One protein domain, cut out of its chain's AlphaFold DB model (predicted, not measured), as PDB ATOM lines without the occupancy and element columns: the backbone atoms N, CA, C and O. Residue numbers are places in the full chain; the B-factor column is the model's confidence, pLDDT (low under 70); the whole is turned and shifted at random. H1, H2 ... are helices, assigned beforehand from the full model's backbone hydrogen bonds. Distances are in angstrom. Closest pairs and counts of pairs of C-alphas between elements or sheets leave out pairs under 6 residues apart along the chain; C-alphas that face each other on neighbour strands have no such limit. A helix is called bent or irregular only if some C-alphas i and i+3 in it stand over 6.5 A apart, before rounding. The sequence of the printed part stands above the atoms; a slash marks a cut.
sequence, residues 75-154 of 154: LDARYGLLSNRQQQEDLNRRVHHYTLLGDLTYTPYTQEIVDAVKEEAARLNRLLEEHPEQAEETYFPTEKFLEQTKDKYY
ATOM      1  N   LEU A  75     351.083 423.674 395.811       62.31
ATOM      2  CA  LEU A  75     350.010 423.251 394.902       62.31
ATOM      3  C   LEU A  75     350.231 421.841 394.332       62.31
ATOM      4  O   LEU A  75     349.295 421.087 394.084       62.31
ATOM      5  N   ASP A  76     351.504 421.511 394.192       60.56
ATOM      6  CA  ASP A  76     352.035 420.257 393.720       60.56
ATOM      7  C   ASP A  76     351.663 419.058 394.624       60.56
ATOM      8  O   ASP A  76     351.326 417.970 394.160       60.56
ATOM      9  N   ALA A  77     351.571 419.297 395.927       58.03
ATOM     10  CA  ALA A  77     351.144 418.353 396.943       58.03
ATOM     11  C   ALA A  77     349.677 417.928 396.811       58.03
ATOM     12  O   ALA A  77     349.287 416.857 397.255       58.03
ATOM     13  N   ARG A  78     348.841 418.788 396.227       66.56
ATOM     14  CA  ARG A  78     347.389 418.572 396.156       66.56
ATOM     15  C   ARG A  78     346.956 417.845 394.884       66.56
ATOM     16  O   ARG A  78     345.785 417.492 394.740       66.56
ATOM     17  N   TYR A  79     347.890 417.585 393.969       67.19
ATOM     18  CA  TYR A  79     347.618 416.854 392.737       67.19
ATOM     19  C   TYR A  79     347.212 415.409 393.024       67.19
ATOM     20  O   TYR A  79     347.889 414.694 393.760       67.19
ATOM     21  N   GLY A  80     346.099 414.978 392.425       65.50
ATOM     22  CA  GLY A  80     345.544 413.644 392.651       65.50
ATOM     23  C   GLY A  80     344.827 413.467 393.995       65.50
ATOM     24  O   GLY A  80     344.289 412.391 394.232       65.50
ATOM     25  N   LEU A  81     344.811 414.495 394.855       72.94
ATOM     26  CA  LEU A  81     344.120 414.485 396.152       72.94
ATOM     27  C   LEU A  81     342.796 415.241 396.131       72.94
ATOM     28  O   LEU A  81     341.874 414.896 396.864       72.94
ATOM     29  N   LEU A  82     342.716 416.293 395.319       80.25
ATOM     30  CA  LEU A  82     341.537 417.141 395.225       80.25
ATOM     31  C   LEU A  82     340.702 416.788 394.001       80.25
ATOM     32  O   LEU A  82     341.236 416.478 392.934       80.25
ATOM     33  N   SER A  83     339.383 416.907 394.139       86.56
ATOM     34  CA  SER A  83     338.500 416.959 392.979       86.56
ATOM     35  C   SER A  83     338.737 418.235 392.167       86.56
ATOM     36  O   SER A  83     339.282 419.222 392.676       86.56
ATOM     37  N   ASN A  84     338.286 418.262 390.913       89.19
ATOM     38  CA  ASN A  84     338.343 419.464 390.079       89.19
ATOM     39  C   ASN A  84     337.722 420.686 390.779       89.19
ATOM     40  O   ASN A  84     338.285 421.780 390.716       89.19
ATOM     41  N   ARG A  85     336.612 420.522 391.514       89.06
ATOM     42  CA  ARG A  85     336.013 421.629 392.279       89.06
ATOM     43  C   ARG A  85     336.922 422.111 393.408       89.06
ATOM     44  O   ARG A  85     337.174 423.310 393.520       89.06
ATOM     45  N   GLN A  86     337.418 421.192 394.232       87.94
ATOM     46  CA  GLN A  86     338.286 421.533 395.360       87.94
ATOM     47  C   GLN A  86     339.588 422.191 394.884       87.94
ATOM     48  O   GLN A  86     340.062 423.159 395.485       87.94
ATOM     49  N   GLN A  87     340.139 421.714 393.766       87.38
ATOM     50  CA  GLN A  87     341.315 422.316 393.156       87.38
ATOM     51  C   GLN A  87     341.019 423.725 392.632       87.38
ATOM     52  O   GLN A  87     341.832 424.627 392.831       87.38
ATOM     53  N   GLN A  88     339.866 423.945 391.995       90.62
ATOM     54  CA  GLN A  88     339.477 425.277 391.532       90.62
ATOM     55  C   GLN A  88     339.415 426.277 392.695       90.62
ATOM     56  O   GLN A  88     339.893 427.407 392.573       90.62
ATOM     57  N   GLU A  89     338.865 425.864 393.836       88.69
ATOM     58  CA  GLU A  89     338.827 426.680 395.052       88.69
ATOM     59  C   GLU A  89     340.231 426.968 395.607       88.69
ATOM     60  O   GLU A  89     340.511 428.095 396.028       88.69
ATOM     61  N   ASP A  90     341.141 425.988 395.601       85.25
ATOM     62  CA  ASP A  90     342.539 426.197 396.005       85.25
ATOM     63  C   ASP A  90     343.280 427.161 395.069       85.25
ATOM     64  O   ASP A  90     343.869 428.145 395.527       85.25
ATOM     65  N   LEU A  91     343.197 426.931 393.757       87.12
ATOM     66  CA  LEU A  91     343.805 427.777 392.734       87.12
ATOM     67  C   LEU A  91     343.296 429.220 392.837       87.12
ATOM     68  O   LEU A  91     344.100 430.151 392.866       87.12
ATOM     69  N   ASN A  92     341.985 429.420 392.991       88.12
ATOM     70  CA  ASN A  92     341.396 430.751 393.169       88.12
ATOM     71  C   ASN A  92     341.877 431.438 394.457       88.12
ATOM     72  O   ASN A  92     342.190 432.632 394.430       88.12
ATOM     73  N   ARG A  93     341.994 430.702 395.573       84.50
ATOM     74  CA  ARG A  93     342.567 431.236 396.821       84.50
ATOM     75  C   ARG A  93     344.013 431.687 396.631       84.50
ATOM     76  O   ARG A  93     344.374 432.762 397.108       84.50
ATOM     77  N   ARG A  94     344.827 430.924 395.895       80.38
ATOM     78  CA  ARG A  94     346.219 431.295 395.582       80.38
ATOM     79  C   ARG A  94     346.305 432.497 394.655       80.38
ATOM     80  O   ARG A  94     347.066 433.411 394.946       80.38
ATOM     81  N   VAL A  95     345.498 432.545 393.594       83.19
ATOM     82  CA  VAL A  95     345.418 433.725 392.717       83.19
ATOM     83  C   VAL A  95     345.072 434.966 393.534       83.19
ATOM     84  O   VAL A  95     345.751 435.983 393.405       83.19
ATOM     85  N   HIS A  96     344.069 434.876 394.412       81.81
ATOM     86  CA  HIS A  96     343.692 435.978 395.296       81.81
ATOM     87  C   HIS A  96     344.846 436.390 396.218       81.81
ATOM     88  O   HIS A  96     345.155 437.577 396.326       81.81
ATOM     89  N   HIS A  97     345.527 435.419 396.827       78.25
ATOM     90  CA  HIS A  97     346.695 435.666 397.664       78.25
ATOM     91  C   HIS A  97     347.822 436.369 396.892       78.25
ATOM     92  O   HIS A  97     348.341 437.375 397.364       78.25
ATOM     93  N   TYR A  98     348.147 435.924 395.676       75.56
ATOM     94  CA  TYR A  98     349.153 436.571 394.829       75.56
ATOM     95  C   TYR A  98     348.753 437.982 394.408       75.56
ATOM     96  O   TYR A  98     349.611 438.853 394.327       75.56
ATOM     97  N   THR A  99     347.467 438.237 394.158       75.12
ATOM     98  CA  THR A  99     346.982 439.593 393.875       75.12
ATOM     99  C   THR A  99     347.157 440.513 395.081       75.12
ATOM    100  O   THR A  99     347.584 441.645 394.900       75.12
ATOM    101  N   LEU A 100     346.885 440.032 396.299       74.31
ATOM    102  CA  LEU A 100     347.112 440.804 397.527       74.31
ATOM    103  C   LEU A 100     348.605 441.017 397.821       74.31
ATOM    104  O   LEU A 100     348.992 442.075 398.308       74.31
ATOM    105  N   LEU A 101     349.444 440.017 397.536       67.62
ATOM    106  CA  LEU A 101     350.890 440.087 397.752       67.62
ATOM    107  C   LEU A 101     351.642 440.848 396.653       67.62
ATOM    108  O   LEU A 101     352.738 441.324 396.917       67.62
ATOM    109  N   GLY A 102     351.090 440.978 395.444       57.97
ATOM    110  CA  GLY A 102     351.709 441.719 394.336       57.97
ATOM    111  C   GLY A 102     351.928 443.209 394.629       57.97
ATOM    112  O   GLY A 102     352.745 443.844 393.968       57.97
ATOM    113  N   ASP A 103     351.257 443.740 395.655       52.19
ATOM    114  CA  ASP A 103     351.471 445.088 396.194       52.19
ATOM    115  C   ASP A 103     352.639 445.162 397.209       52.19
ATOM    116  O   ASP A 103     352.979 446.241 397.699       52.19
ATOM    117  N   LEU A 104     353.279 444.032 397.535       52.03
ATOM    118  CA  LEU A 104     354.400 443.928 398.471       52.03
ATOM    119  C   LEU A 104     355.704 443.616 397.721       52.03
ATOM    120  O   LEU A 104     355.770 442.758 396.849       52.03
ATOM    121  N   THR A 105     356.790 444.286 398.103       48.72
ATOM    122  CA  THR A 105     358.116 444.196 397.457       48.72
ATOM    123  C   THR A 105     358.848 442.863 397.665       48.72
ATOM    124  O   THR A 105     359.968 442.700 397.182       48.72
ATOM    125  N   TYR A 106     358.239 441.916 398.379       49.94
ATOM    126  CA  TYR A 106     358.806 440.610 398.698       49.94
ATOM    127  C   TYR A 106     357.760 439.520 398.454       49.94
ATOM    128  O   TYR A 106     357.148 438.998 399.384       49.94
ATOM    129  N   THR A 107     357.516 439.198 397.184       55.12
ATOM    130  CA  THR A 107     356.791 437.978 396.819       55.12
ATOM    131  C   THR A 107     357.809 436.844 396.665       55.12
ATOM    132  O   THR A 107     358.697 436.963 395.819       55.12
ATOM    133  N   PRO A 108     357.710 435.736 397.426       59.06
ATOM    134  CA  PRO A 108     358.594 434.580 397.235       59.06
ATOM    135  C   PRO A 108     358.355 433.875 395.884       59.06
ATOM    136  O   PRO A 108     359.168 433.067 395.448       59.06
ATOM    137  N   TYR A 109     357.268 434.224 395.189       65.88
ATOM    138  CA  TYR A 109     356.875 433.675 393.895       65.88
ATOM    139  C   TYR A 109     357.346 434.554 392.732       65.88
ATOM    140  O   TYR A 109     357.164 435.773 392.742       65.88
ATOM    141  N   THR A 110     357.895 433.932 391.687       74.94
ATOM    142  CA  THR A 110     358.159 434.607 390.412       74.94
ATOM    143  C   THR A 110     356.849 434.913 389.679       74.94
ATOM    144  O   THR A 110     355.866 434.177 389.792       74.94
ATOM    145  N   GLN A 111     356.840 435.979 388.871       78.38
ATOM    146  CA  GLN A 111     355.678 436.341 388.049       78.38
ATOM    147  C   GLN A 111     355.232 435.189 387.133       78.38
ATOM    148  O   GLN A 111     354.043 434.989 386.923       78.38
ATOM    149  N   GLU A 112     356.183 434.384 386.654       80.94
ATOM    150  CA  GLU A 112     355.917 433.221 385.810       80.94
ATOM    151  C   GLU A 112     355.037 432.168 386.506       80.94
ATOM    152  O   GLU A 112     354.121 431.634 385.886       80.94
ATOM    153  N   ILE A 113     355.252 431.911 387.802       78.50
ATOM    154  CA  ILE A 113     354.399 431.002 388.588       78.50
ATOM    155  C   ILE A 113     353.011 431.598 388.756       78.50
ATOM    156  O   ILE A 113     352.012 430.901 388.613       78.50
ATOM    157  N   VAL A 114     352.947 432.886 389.100       80.38
ATOM    158  CA  VAL A 114     351.678 433.583 389.318       80.38
ATOM    159  C   VAL A 114     350.828 433.510 388.051       80.38
ATOM    160  O   VAL A 114     349.633 433.222 388.127       80.38
ATOM    161  N   ASP A 115     351.446 433.719 386.890       86.31
ATOM    162  CA  ASP A 115     350.782 433.634 385.594       86.31
ATOM    163  C   ASP A 115     350.375 432.196 385.260       86.31
ATOM    164  O   ASP A 115     349.238 431.981 384.841       86.31
ATOM    165  N   ALA A 116     351.230 431.204 385.531       86.75
ATOM    166  CA  ALA A 116     350.888 429.793 385.358       86.75
ATOM    167  C   ALA A 116     349.679 429.388 386.222       86.75
ATOM    168  O   ALA A 116     348.753 428.745 385.731       86.75
ATOM    169  N   VAL A 117     349.642 429.800 387.496       86.38
ATOM    170  CA  VAL A 117     348.527 429.506 388.418       86.38
ATOM    171  C   VAL A 117     347.240 430.171 387.952       86.38
ATOM    172  O   VAL A 117     346.185 429.543 387.985       86.38
ATOM    173  N   LYS A 118     347.310 431.421 387.479       89.31
ATOM    174  CA  LYS A 118     346.154 432.121 386.899       89.31
ATOM    175  C   LYS A 118     345.650 431.436 385.632       89.31
ATOM    176  O   LYS A 118     344.440 431.302 385.459       89.31
ATOM    177  N   GLU A 119     346.559 431.022 384.751       92.88
ATOM    178  CA  GLU A 119     346.209 430.327 383.513       92.88
ATOM    179  C   GLU A 119     345.509 428.999 383.814       92.88
ATOM    180  O   GLU A 119     344.444 428.724 383.254       92.88
ATOM    181  N   GLU A 120     346.054 428.219 384.748       91.50
ATOM    182  CA  GLU A 120     345.489 426.931 385.142       91.50
ATOM    183  C   GLU A 120     344.149 427.090 385.874       91.50
ATOM    184  O   GLU A 120     343.202 426.366 385.566       91.50
ATOM    185  N   ALA A 121     344.014 428.088 386.754       91.62
ATOM    186  CA  ALA A 121     342.742 428.427 387.399       91.62
ATOM    187  C   ALA A 121     341.663 428.796 386.371       91.62
ATOM    188  O   ALA A 121     340.516 428.369 386.482       91.62
ATOM    189  N   ALA A 122     342.018 429.581 385.351       94.12
ATOM    190  CA  ALA A 122     341.086 429.965 384.297       94.12
ATOM    191  C   ALA A 122     340.730 428.779 383.388       94.12
ATOM    192  O   ALA A 122     339.594 428.677 382.922       94.12
ATOM    193  N   ARG A 123     341.692 427.890 383.112       94.62
ATOM    194  CA  ARG A 123     341.471 426.662 382.339       94.62
ATOM    195  C   ARG A 123     340.499 425.731 383.053       94.62
ATOM    196  O   ARG A 123     339.551 425.272 382.423       94.62
ATOM    197  N   LEU A 124     340.735 425.464 384.334       92.75
ATOM    198  CA  LEU A 124     339.891 424.577 385.125       92.75
ATOM    199  C   LEU A 124     338.485 425.164 385.320       92.75
ATOM    200  O   LEU A 124     337.511 424.428 385.204       92.75
ATOM    201  N   ASN A 125     338.354 426.487 385.462       94.75
ATOM    202  CA  ASN A 125     337.039 427.125 385.519       94.75
ATOM    203  C   ASN A 125     336.248 426.924 384.216       94.75
ATOM    204  O   ASN A 125     335.086 426.540 384.267       94.75
ATOM    205  N   ARG A 126     336.888 427.099 383.048       95.88
ATOM    206  CA  ARG A 126     336.248 426.809 381.749       95.88
ATOM    207  C   ARG A 126     335.842 425.342 381.624       95.88
ATOM    208  O   ARG A 126     334.736 425.066 381.181       95.88
ATOM    209  N   LEU A 127     336.707 424.420 382.054       94.06
ATOM    210  CA  LEU A 127     336.392 422.990 382.056       94.06
ATOM    211  C   LEU A 127     335.128 422.710 382.875       94.06
ATOM    212  O   LEU A 127     334.245 422.015 382.399       94.06
ATOM    213  N   LEU A 128     335.014 423.279 384.075       94.94
ATOM    214  CA  LEU A 128     333.861 423.067 384.954       94.94
ATOM    215  C   LEU A 128     332.583 423.776 384.484       94.94
ATOM    216  O   LEU A 128     331.487 423.325 384.810       94.94
ATOM    217  N   GLU A 129     332.706 424.870 383.729       95.50
ATOM    218  CA  GLU A 129     331.575 425.526 383.062       95.50
ATOM    219  C   GLU A 129     331.043 424.690 381.887       95.50
ATOM    220  O   GLU A 129     329.828 424.577 381.712       95.50
ATOM    221  N   GLU A 130     331.940 424.103 381.090       96.81
ATOM    222  CA  GLU A 130     331.600 423.268 379.929       96.81
ATOM    223  C   GLU A 130     331.151 421.854 380.338       96.81
ATOM    224  O   GLU A 130     330.250 421.290 379.715       96.81
ATOM    225  N   HIS A 131     331.753 421.316 381.401       95.31
ATOM    226  CA  HIS A 131     331.625 419.936 381.873       95.31
ATOM    227  C   HIS A 131     331.421 419.871 383.399       95.31
ATOM    228  O   HIS A 131     332.293 419.398 384.140       95.31
ATOM    229  N   PRO A 132     330.273 420.343 383.920       93.31
ATOM    230  CA  PRO A 132     330.004 420.362 385.360       93.31
ATOM    231  C   PRO A 132     329.981 418.963 385.997       93.31
ATOM    232  O   PRO A 132     330.214 418.832 387.201       93.31
ATOM    233  N   GLU A 133     329.725 417.912 385.216       93.50
ATOM    234  CA  GLU A 133     329.791 416.514 385.651       93.50
ATOM    235  C   GLU A 133     331.185 416.098 386.136       93.50
ATOM    236  O   GLU A 133     331.292 415.234 387.004       93.50
ATOM    237  N   GLN A 134     332.239 416.761 385.652       90.62
ATOM    238  CA  GLN A 134     333.623 416.461 386.022       90.62
ATOM    239  C   GLN A 134     334.043 417.108 387.345       90.62
ATOM    240  O   GLN A 134     335.189 416.973 387.765       90.62
ATOM    241  N   ALA A 135     333.147 417.824 388.029       90.25
ATOM    242  CA  ALA A 135     333.483 418.555 389.250       90.25
ATOM    243  C   ALA A 135     334.026 417.666 390.382       90.25
ATOM    244  O   ALA A 135     334.865 418.134 391.152       90.25
ATOM    245  N   GLU A 136     333.563 416.416 390.466       89.81
ATOM    246  CA  GLU A 136     334.021 415.434 391.461       89.81
ATOM    247  C   GLU A 136     335.141 414.524 390.952       89.81
ATOM    248  O   GLU A 136     335.694 413.754 391.731       89.81
ATOM    249  N   GLU A 137     335.481 414.594 389.663       86.75
ATOM    250  CA  GLU A 137     336.612 413.837 389.136       86.75
ATOM    251  C   GLU A 137     337.907 414.350 389.761       86.75
ATOM    252  O   GLU A 137     338.070 415.549 390.020       86.75
ATOM    253  N   THR A 138     338.835 413.427 389.993       81.75
ATOM    254  CA  THR A 138     340.166 413.739 390.500       81.75
ATOM    255  C   THR A 138     340.847 414.743 389.577       81.75
ATOM    256  O   THR A 138     340.962 414.529 388.367       81.75
ATOM    257  N   TYR A 139     341.319 415.849 390.148       81.38
ATOM    258  CA  TYR A 139     342.004 416.869 389.377       81.38
ATOM    259  C   TYR A 139     343.372 416.383 388.910       81.38
ATOM    260  O   TYR A 139     344.222 415.956 389.702       81.38
ATOM    261  N   PHE A 140     343.610 416.571 387.613       77.38
ATOM    262  CA  PHE A 140     344.913 416.391 387.001       77.38
ATOM    263  C   PHE A 140     345.367 417.686 386.310       77.38
ATOM    264  O   PHE A 140     344.703 418.154 385.377       77.38
ATOM    265  N   PRO A 141     346.495 418.276 386.745       77.94
ATOM    266  CA  PRO A 141     347.061 419.452 386.098       77.94
ATOM    267  C   PRO A 141     347.573 419.137 384.694       77.94
ATOM    268  O   PRO A 141     347.942 418.004 384.376       77.94
ATOM    269  N   THR A 142     347.653 420.168 383.856       83.44
ATOM    270  CA  THR A 142     348.281 420.047 382.535       83.44
ATOM    271  C   THR A 142     349.797 419.871 382.646       83.44
ATOM    272  O   THR A 142     350.426 420.405 383.558       83.44
ATOM    273  N   GLU A 143     350.419 419.178 381.685       80.88
ATOM    274  CA  GLU A 143     351.885 419.040 381.651       80.88
ATOM    275  C   GLU A 143     352.587 420.398 381.574       80.88
ATOM    276  O   GLU A 143     353.555 420.629 382.288       80.88
ATOM    277  N   LYS A 144     352.033 421.335 380.793       84.75
ATOM    278  CA  LYS A 144     352.509 422.722 380.735       84.75
ATOM    279  C   LYS A 144     352.528 423.359 382.125       84.75
ATOM    280  O   LYS A 144     353.522 423.969 382.510       84.75
ATOM    281  N   PHE A 145     351.437 423.221 382.875       83.44
ATOM    282  CA  PHE A 145     351.354 423.774 384.216       83.44
ATOM    283  C   PHE A 145     352.372 423.135 385.162       83.44
ATOM    284  O   PHE A 145     353.056 423.838 385.908       83.44
ATOM    285  N   LEU A 146     352.524 421.812 385.083       77.88
ATOM    286  CA  LEU A 146     353.540 421.083 385.836       77.88
ATOM    287  C   LEU A 146     354.946 421.589 385.513       77.88
ATOM    288  O   LEU A 146     355.687 421.870 386.441       77.88
ATOM    289  N   GLU A 147     355.298 421.769 384.240       78.88
ATOM    290  CA  GLU A 147     356.610 422.269 383.803       78.88
ATOM    291  C   GLU A 147     356.888 423.709 384.242       78.88
ATOM    292  O   GLU A 147     357.981 424.013 384.712       78.88
ATOM    293  N   GLN A 148     355.910 424.605 384.116       76.81
ATOM    294  CA  GLN A 148     356.077 426.019 384.480       76.81
ATOM    295  C   GLN A 148     356.221 426.227 385.981       76.81
ATOM    296  O   GLN A 148     356.805 427.212 386.431       76.81
ATOM    297  N   THR A 149     355.670 425.302 386.754       73.38
ATOM    298  CA  THR A 149     355.713 425.344 388.208       73.38
ATOM    299  C   THR A 149     356.786 424.437 388.803       73.38
ATOM    300  O   THR A 149     357.118 424.542 389.989       73.38
ATOM    301  N   LYS A 150     357.385 423.599 387.951       65.69
ATOM    302  CA  LYS A 150     358.545 422.764 388.228       65.69
ATOM    303  C   LYS A 150     359.676 423.665 388.743       65.69
ATOM    304  O   LYS A 150     360.039 424.633 388.086       65.69
ATOM    305  N   ASP A 151     360.187 423.369 389.941       56.56
ATOM    306  CA  ASP A 151     361.305 424.078 390.603       56.56
ATOM    307  C   ASP A 151     361.029 425.506 391.115       56.56
ATOM    308  O   ASP A 151     361.965 426.195 391.528       56.56
ATOM    309  N   LYS A 152     359.774 425.978 391.085       60.00
ATOM    310  CA  LYS A 152     359.488 427.407 391.295       60.00
ATOM    311  C   LYS A 152     358.582 427.738 392.480       60.00
ATOM    312  O   LYS A 152     358.604 428.882 392.909       60.00
ATOM    313  N   TYR A 153     357.840 426.794 393.060       52.69
ATOM    314  CA  TYR A 153     357.122 427.067 394.311       52.69
ATOM    315  C   TYR A 153     358.097 427.110 395.497       52.69
ATOM    316  O   TYR A 153     358.720 426.099 395.817       52.69
ATOM    317  N   TYR A 154     358.212 428.291 396.107       44.16
ATOM    318  CA  TYR A 154     358.893 428.567 397.374       44.16
ATOM    319  C   TYR A 154     357.856 429.021 398.399       44.16
ATOM    320  O   TYR A 154     357.019 429.882 398.040       44.16
TER     321      TYR A 154
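What this domain is: This is residues 75 to 154 of the 154 residues of an uncharacterized protein of uncultured Clostridium sp (UniProt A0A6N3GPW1). What shape do these atoms make? A long helical hairpin, H2 and H3 side by side, makes the body and its longest axis; the short helix H4 lies at the end of the hairpin away from its turn, residues 102 to 110. The two end pieces lie along one side of the hairpin, H5 packed on H3 and H1 near H2. What is it made of? The printed part has 80 residues with five named helices, in the order H1 H2 H3 H4 H5, and no named strand; its class is all helix. How large is it? It is compact, with a radius of gyration of the C-alphas of 12.7 A, and elongated in outline, 41 by 23 by 18 A.

Where its parts are: Where is the longest helix? H3 is residues 111 to 130, 28.6 A from first to last C-alpha, from (355.678, 436.341, 388.049) to (331.600, 423.268, 379.929). Which helices come before it? H2 is residues 84 to 101, 25.3 A long, and H1 is residues 75 to 78, with C-alpha 75 at (350.010, 423.251, 394.902). Which follow it? H4 is residues 132 to 136, and it is irregular: C-alphas 133 and 136 are 7.3 A apart. H5 is residues 143 to 149, 9.9 A long, with C-alpha 149 at (355.713, 425.344, 388.208).

How they stand to each other: How does H3 stand to H2? They touch as a helical hairpin, opposite ways at a tilt of 35.4 degrees, only just steep; the closest C-alphas are those of Leu 91 and Ala 121, 5.5 A apart. What else does H3 touch? Its residues 112 to 120 alone touch H5, opposite ways at a tilt of 35.0 degrees, only just steep, with C-alphas of Ile 113 and Thr 149 closest at 5.8 A. Where are H4 and H1? H4 touches residues 84 to 85 of H2 alone, the closest C-alphas being those of Arg 85 and Ala 135, 5.0 A apart. H1 is close to H2 but not clearly touching, with C-alphas of Arg 78 and Gln 87 closest at 7.7 A, and H1 and H5 are only just apart, closest 8.1 A. What do the backbones show? In H2, H3 and H5 every O i to N i+4 pair is within hydrogen-bond range; H4 has 0 of 1 such pairs and 1 of 2 O i to N i+3 pairs within range, and H1 is too short for an O i to N i+4 pair.

The domain as a whole: How far does it reach? The two C-alphas farthest apart, those of Thr 105 and Glu 133, are 41.3 A apart. Is the backbone continuous? The printed part has no cut and no long link; residue 154 is the chain's last. Where is confidence low? The mean pLDDT of the printed part is 78.8, and residues 75 to 80, 101 to 109 and 150 to 154 are under 70.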